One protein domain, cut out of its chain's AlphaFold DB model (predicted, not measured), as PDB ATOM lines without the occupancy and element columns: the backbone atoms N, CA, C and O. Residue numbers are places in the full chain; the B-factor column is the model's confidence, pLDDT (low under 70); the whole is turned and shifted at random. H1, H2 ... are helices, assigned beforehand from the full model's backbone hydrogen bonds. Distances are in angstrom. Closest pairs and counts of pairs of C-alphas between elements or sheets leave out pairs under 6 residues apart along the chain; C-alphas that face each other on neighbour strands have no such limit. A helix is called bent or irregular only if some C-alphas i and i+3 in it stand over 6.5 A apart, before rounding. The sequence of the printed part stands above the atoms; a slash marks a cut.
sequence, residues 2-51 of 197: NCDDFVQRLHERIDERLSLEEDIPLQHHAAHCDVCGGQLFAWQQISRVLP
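Overview. This is residues 2 to 51 of the 197 residues of an uncharacterized protein of Planctomycetes bacterium CA13 (UniProt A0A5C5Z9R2). Two helices, H1 and H3, lie side by side and run the same way, and the short helix H2 sits slantwise beside them near the end where both begin. From the other end of H1 the link of residues 16 to 23 folds back to H2, and H2 turns sharply into H3, the longest helix. The printed part has 50 residues with three named helices, in the order H1, H2, H3, and no named strand; the class is all helix. It is compact, with a radius of gyration of the C-alphas of 10.1 A, and its outline is elongated, with spans of 30 by 17 by 16 A.

Arrangement. The longest helix, H3, residues 34 to 49, touches H1, residues 3 to 15, with its residues 36 to 40 alone. The closest C-alphas of these two helices are those of Cys 3 and Cys 36, 7.1 A apart. Their lines stand at a shallow tilt of 7 degrees, they run the same way, and their centres are 12.2 A apart. H2, residues 24 to 32, and H3 touch only at the corner by their link, again with residues 36 to 40 of H3 alone. The closest C-alphas there are those of Ala 30 and Gly 37, 4.0 A apart. H2 and H3 run opposite ways at a steep tilt of 53 degrees. H1 touches H2 with residues 6 to 10 of H1 alone, and the closest C-alphas are those of Phe 6 and Leu 26, 6.3 A apart. H1 and H2 run opposite ways at a steep tilt of 46 degrees. In H1 every O i to N i+4 pair is within hydrogen-bond range; in H2 it is 4 of 5 and in H3 10 of 12.

Along the chain. H3 has 16 residues, from Asp 34 to Val 49, and measures 23.4 A from first to last C-alpha; it ends with C-alpha 49 at (43.047, 39.558, -62.755). H1 has 13 residues, from Cys 3 to Asp 15, and measures 18.4 A; it begins with C-alpha 3 at (42.544, 48.500, -38.225). H2 has 9 residues, from Ile 24 to His 32, and measures 12.7 A; its C-alpha 24 is at (29.751, 46.762, -45.713). No helix is bent or irregular.

Size, cuts and confidence. The two C-alphas farthest apart are those of Asn 2 and Pro 51, the first and last printed residues, at 31.2 A. The printed part has no cut. The link from H1 to H2, of 8 residues, is short, and the link from H2 to H3, of 1 residue, is tight. The mean pLDDT of the printed part is 92.5, and residue 51 is the one printed residue under 70.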
ATOM      1  N   ASN A   2      38.359  48.205 -35.670       96.88
ATOM      2  CA  ASN A   2      39.721  48.749 -35.600       96.88
ATOM      3  C   ASN A   2      40.520  48.327 -36.861       96.88
ATOM      4  O   ASN A   2      40.016  47.555 -37.681       96.88
ATOM      5  N   CYS A   3      41.734  48.847 -37.051       96.81
ATOM      6  CA  CYS A   3      42.544  48.500 -38.225       96.81
ATOM      7  C   CYS A   3      42.973  47.018 -38.236       96.81
ATOM      8  O   CYS A   3      43.068  46.419 -39.303       96.81
ATOM      9  N   ASP A   4      43.193  46.397 -37.077       95.81
ATOM     10  CA  ASP A   4      43.608  44.991 -36.992       95.81
ATOM     11  C   ASP A   4      42.474  44.034 -37.392       95.81
ATOM     12  O   ASP A   4      42.675  43.115 -38.188       95.81
ATOM     13  N   ASP A   5      41.258  44.306 -36.922       95.62
ATOM     14  CA  ASP A   5      40.015  43.630 -37.284       95.62
ATOM     15  C   ASP A   5      39.760  43.752 -38.792       95.62
ATOM     16  O   ASP A   5      39.349  42.784 -39.432       95.62
ATOM     17  N   PHE A   6      40.018  44.938 -39.370       97.44
ATOM     18  CA  PHE A   6      39.923  45.165 -40.814       97.44
ATOM     19  C   PHE A   6      40.849  44.209 -41.558       97.44
ATOM     20  O   PHE A   6      40.406  43.495 -42.458       97.44
ATOM     21  N   VAL A   7      42.124  44.166 -41.162       95.50
ATOM     22  CA  VAL A   7      43.127  43.314 -41.802       95.50
ATOM     23  C   VAL A   7      42.751  41.845 -41.645       95.50
ATOM     24  O   VAL A   7      42.798  41.100 -42.623       95.50
ATOM     25  N   GLN A   8      42.349  41.410 -40.453       95.62
ATOM     26  CA  GLN A   8      41.953  40.026 -40.209       95.62
ATOM     27  C   GLN A   8      40.769  39.613 -41.090       95.62
ATOM     28  O   GLN A   8      40.838  38.590 -41.773       95.62
ATOM     29  N   ARG A   9      39.720  40.438 -41.127       95.75
ATOM     30  CA  ARG A   9      38.499  40.166 -41.891       95.75
ATOM     31  C   ARG A   9      38.719  40.243 -43.402       95.75
ATOM     32  O   ARG A   9      38.154  39.445 -44.145       95.75
ATOM     33  N   LEU A  10      39.581  41.152 -43.862       95.25
ATOM     34  CA  LEU A  10      40.020  41.222 -45.256       95.25
ATOM     35  C   LEU A  10      40.695  39.914 -45.684       95.25
ATOM     36  O   LEU A  10      40.355  39.363 -46.727       95.25
ATOM     37  N   HIS A  11      41.620  39.395 -44.873       92.81
ATOM     38  CA  HIS A  11      42.288  38.130 -45.177       92.81
ATOM     39  C   HIS A  11      41.324  36.946 -45.150       92.81
ATOM     40  O   HIS A  11      41.384  36.115 -46.043       92.81
ATOM     41  N   GLU A  12      40.420  36.884 -44.171       93.75
ATOM     42  CA  GLU A  12      39.399  35.835 -44.092       93.75
ATOM     43  C   GLU A  12      38.541  35.792 -45.366       93.75
ATOM     44  O   GLU A  12      38.415  34.742 -45.991       93.75
ATOM     45  N   ARG A  13      38.070  36.951 -45.844       93.06
ATOM     46  CA  ARG A  13      37.332  37.056 -47.115       93.06
ATOM     47  C   ARG A  13      38.149  36.584 -48.321       93.06
ATOM     48  O   ARG A  13      37.601  35.922 -49.201       93.06
ATOM     49  N   ILE A  14      39.436  36.933 -48.381       91.62
ATOM     50  CA  ILE A  14      40.337  36.517 -49.468       91.62
ATOM     51  C   ILE A  14      40.554  34.999 -49.439       91.62
ATOM     52  O   ILE A  14      40.468  34.350 -50.483       91.62
ATOM     53  N   ASP A  15      40.789  34.433 -48.255       88.44
ATOM     54  CA  ASP A  15      41.005  32.998 -48.049       88.44
ATOM     55  C   ASP A  15      39.747  32.194 -48.427       88.44
ATOM     56  O   ASP A  15      39.832  31.165 -49.104       88.44
ATOM     57  N   GLU A  16      38.568  32.711 -48.074       88.19
ATOM     58  CA  GLU A  16      37.264  32.139 -48.433       88.19
ATOM     59  C   GLU A  16      36.849  32.416 -49.889       88.19
ATOM     60  O   GLU A  16      35.842  31.877 -50.359       88.19
ATOM     61  N   ARG A  17      37.633  33.214 -50.629       85.19
ATOM     62  CA  ARG A  17      37.347  33.662 -52.005       85.19
ATOM     63  C   ARG A  17      35.983  34.343 -52.139       85.19
ATOM     64  O   ARG A  17      35.311  34.203 -53.161       85.19
ATOM     65  N   LEU A  18      35.574  35.069 -51.103       87.69
ATOM     66  CA  LEU A  18      34.357  35.867 -51.109       87.69
ATOM     67  C   LEU A  18      34.610  37.226 -51.760       87.69
ATOM     68  O   LEU A  18      35.727  37.748 -51.765       87.69
ATOM     69  N   SER A  19      33.550  37.825 -52.297       89.31
ATOM     70  CA  SER A  19      33.616  39.181 -52.825       89.31
ATOM     71  C   SER A  19      33.900  40.169 -51.684       89.31
ATOM     72  O   SER A  19      33.293  40.147 -50.607       89.31
ATOM     73  N   LEU A  20      34.866  41.055 -51.925       92.50
ATOM     74  CA  LEU A  20      35.213  42.150 -51.012       92.50
ATOM     75  C   LEU A  20      34.199  43.306 -51.098       92.50
ATOM     76  O   LEU A  20      34.082  44.116 -50.182       92.50
ATOM     77  N   GLU A  21      33.443  43.362 -52.194       92.75
ATOM     78  CA  GLU A  21      32.434  44.385 -52.495       92.75
ATOM     79  C   GLU A  21      31.108  44.172 -51.739       92.75
ATOM     80  O   GLU A  21      30.280  45.075 -51.667       92.75
ATOM     81  N   GLU A  22      30.906  43.010 -51.120       91.94
ATOM     82  CA  GLU A  22      29.704  42.734 -50.321       91.94
ATOM     83  C   GLU A  22      29.905  43.021 -48.822       91.94
ATOM     84  O   GLU A  22      28.949  42.994 -48.047       91.94
ATOM     85  N   ASP A  23      31.137  43.288 -48.369       94.50
ATOM     86  CA  ASP A  23      31.424  43.511 -46.947       94.50
ATOM     87  C   ASP A  23      31.300  44.989 -46.541       94.50
ATOM     88  O   ASP A  23      32.280  45.739 -46.516       94.50
ATOM     89  N   ILE A  24      30.081  45.401 -46.178       95.81
ATOM     90  CA  ILE A  24      29.751  46.762 -45.713       95.81
ATOM     91  C   ILE A  24      30.698  47.281 -44.610       95.81
ATOM     92  O   ILE A  24      31.202  48.395 -44.759       95.81
ATOM     93  N   PRO A  25      30.990  46.547 -43.513       96.00
ATOM     94  CA  PRO A  25      31.887  47.058 -42.476       96.00
ATOM     95  C   PRO A  25      33.316  47.285 -42.984       96.00
ATOM     96  O   PRO A  25      33.968  48.231 -42.541       96.00
ATOM     97  N   LEU A  26      33.785  46.463 -43.929       96.12
ATOM     98  CA  LEU A  26      35.108  46.597 -44.538       96.12
ATOM     99  C   LEU A  26      35.201  47.877 -45.371       96.12
ATOM    100  O   LEU A  26      36.132  48.660 -45.197       96.12
ATOM    101  N   GLN A  27      34.195  48.123 -46.212       97.19
ATOM    102  CA  GLN A  27      34.107  49.340 -47.021       97.19
ATOM    103  C   GLN A  27      33.941  50.588 -46.168       97.19
ATOM    104  O   GLN A  27      34.606  51.592 -46.407       97.19
ATOM    105  N   HIS A  28      33.094  50.518 -45.141       97.62
ATOM    106  CA  HIS A  28      32.883  51.635 -44.236       97.62
ATOM    107  C   HIS A  28      34.186  52.026 -43.532       97.62
ATOM    108  O   HIS A  28      34.496  53.208 -43.436       97.62
ATOM    109  N   HIS A  29      34.973  51.061 -43.050       97.81
ATOM    110  CA  HIS A  29      36.263  51.368 -42.427       97.81
ATOM    111  C   HIS A  29      37.284  51.901 -43.443       97.81
ATOM    112  O   HIS A  29      37.949  52.897 -43.173       97.81
ATOM    113  N   ALA A  30      37.361  51.292 -44.629       97.44
ATOM    114  CA  ALA A  30      38.234  51.732 -45.716       97.44
ATOM    115  C   ALA A  30      37.945  53.170 -46.182       97.44
ATOM    116  O   ALA A  30      38.875  53.892 -46.525       97.44
ATOM    117  N   ALA A  31      36.685  53.610 -46.148       97.38
ATOM    118  CA  ALA A  31      36.303  54.982 -46.489       97.38
ATOM    119  C   ALA A  31      36.784  56.030 -45.465       97.38
ATOM    120  O   ALA A  31      36.865  57.208 -45.796       97.38
ATOM    121  N   HIS A  32      37.086  55.613 -44.232       97.50
ATOM    122  CA  HIS A  32      37.486  56.502 -43.136       97.50
ATOM    123  C   HIS A  32      38.965  56.351 -42.739       97.50
ATOM    124  O   HIS A  32      39.418  57.013 -41.807       97.50
ATOM    125  N   CYS A  33      39.716  55.470 -43.402       97.94
ATOM    126  CA  CYS A  33      41.116  55.191 -43.103       97.94
ATOM    127  C   CYS A  33      41.888  54.964 -44.404       97.94
ATOM    128  O   CYS A  33      41.765  53.904 -45.018       97.94
ATOM    129  N   ASP A  34      42.726  55.928 -44.793       97.69
ATOM    130  CA  ASP A  34      43.449  55.905 -46.073       97.69
ATOM    131  C   ASP A  34      44.355  54.678 -46.227       97.69
ATOM    132  O   ASP A  34      44.458  54.100 -47.310       97.69
ATOM    133  N   VAL A  35      44.973  54.226 -45.130       96.50
ATOM    134  CA  VAL A  35      45.838  53.036 -45.121       96.50
ATOM    135  C   VAL A  35      45.035  51.782 -45.472       96.50
ATOM    136  O   VAL A  35      45.411  51.018 -46.364       96.50
ATOM    137  N   CYS A  36      43.895  51.586 -44.805       97.50
ATOM    138  CA  CYS A  36      43.020  50.440 -45.052       97.50
ATOM    139  C   CYS A  36      42.321  50.550 -46.416       97.50
ATOM    140  O   CYS A  36      42.140  49.544 -47.100       97.50
ATOM    141  N   GLY A  37      41.984  51.770 -46.846       97.50
ATOM    142  CA  GLY A  37      41.432  52.058 -48.167       97.50
ATOM    143  C   GLY A  37      42.383  51.684 -49.300       97.50
ATOM    144  O   GLY A  37      41.989  50.964 -50.220       97.50
ATOM    145  N   GLY A  38      43.655  52.077 -49.199       96.12
ATOM    146  CA  GLY A  38      44.686  51.695 -50.164       96.12
ATOM    147  C   GLY A  38      44.884  50.179 -50.238       96.12
ATOM    148  O   GLY A  38      44.969  49.614 -51.331       96.12
ATOM    149  N   GLN A  39      44.880  49.501 -49.086       95.31
ATOM    150  CA  GLN A  39      44.999  48.045 -49.031       95.31
ATOM    151  C   GLN A  39      43.794  47.348 -49.680       95.31
ATOM    152  O   GLN A  39      43.980  46.432 -50.483       95.31
ATOM    153  N   LEU A  40      42.568  47.794 -49.384       95.81
ATOM    154  CA  LEU A  40      41.355  47.251 -49.998       95.81
ATOM    155  C   LEU A  40      41.376  47.419 -51.520       95.81
ATOM    156  O   LEU A  40      41.098  46.469 -52.252       95.81
ATOM    157  N   PHE A  41      41.744  48.612 -51.989       95.62
ATOM    158  CA  PHE A  41      41.809  48.933 -53.410       95.62
ATOM    159  C   PHE A  41      42.818  48.047 -54.148       95.62
ATOM    160  O   PHE A  41      42.493  47.485 -55.195       95.62
ATOM    161  N   ALA A  42      44.017  47.858 -53.588       93.44
ATOM    162  CA  ALA A  42      45.027  46.979 -54.174       93.44
ATOM    163  C   ALA A  42      44.504  45.541 -54.336       93.44
ATOM    164  O   ALA A  42      44.653  44.937 -55.400       93.44
ATOM    165  N   TRP A  43      43.822  45.010 -53.319       92.94
ATOM    166  CA  TRP A  43      43.238  43.670 -53.384       92.94
ATOM    167  C   TRP A  43      42.102  43.549 -54.398       92.94
ATOM    168  O   TRP A  43      42.023  42.533 -55.086       92.94
ATOM    169  N   GLN A  44      41.269  44.579 -54.551       92.06
ATOM    170  CA  GLN A  44      40.232  44.613 -55.588       92.06
ATOM    171  C   GLN A  44      40.817  44.625 -57.009       92.06
ATOM    172  O   GLN A  44      40.219  44.067 -57.927       92.06
ATOM    173  N   GLN A  45      41.992  45.228 -57.219       90.50
ATOM    174  CA  GLN A  45      42.678  45.155 -58.515       90.50
ATOM    175  C   GLN A  45      43.212  43.745 -58.783       90.50
ATOM    176  O   GLN A  45      43.043  43.213 -59.880       90.50
ATOM    177  N   ILE A  46      43.811  43.112 -57.770       86.62
ATOM    178  CA  ILE A  46      44.353  41.753 -57.877       86.62
ATOM    179  C   ILE A  46      43.231  40.728 -58.104       86.62
ATOM    180  O   ILE A  46      43.381  39.815 -58.916       86.62
ATOM    181  N   SER A  47      42.084  40.876 -57.438       82.25
ATOM    182  CA  SER A  47      40.964  39.941 -57.586       82.25
ATOM    183  C   SER A  47      40.356  39.944 -58.991       82.25
ATOM    184  O   SER A  47      39.872  38.906 -59.429       82.25
ATOM    185  N   ARG A  48      40.434  41.062 -59.727       81.44
ATOM    186  CA  ARG A  48      39.950  41.160 -61.117       81.44
ATOM    187  C   ARG A  48      40.806  40.393 -62.121       81.44
ATOM    188  O   ARG A  48      40.286  39.939 -63.134       81.44
ATOM    189  N   VAL A  49      42.111  40.275 -61.867       80.50
ATOM    190  CA  VAL A  49      43.047  39.558 -62.755       80.50
ATOM    191  C   VAL A  49      43.197  38.084 -62.397       80.50
ATOM    192  O   VAL A  49      43.653  37.294 -63.223       80.50
ATOM    193  N   LEU A  50      42.807  37.690 -61.186       74.44
ATOM    194  CA  LEU A  50      42.758  36.286 -60.805       74.44
ATOM    195  C   LEU A  50      41.607  35.602 -61.553       74.44
ATOM    196  O   LEU A  50      40.470  36.062 -61.456       74.44
ATOM    197  N   PRO A  51      41.858  34.484 -62.263       61.66
ATOM    198  CA  PRO A  51      40.791  33.696 -62.853       61.66
ATOM    199  C   PRO A  51      39.820  33.290 -61.749       61.66
ATOM    200  O   PRO A  51      40.163  32.513 -60.851       61.66
TER     201      PRO A  51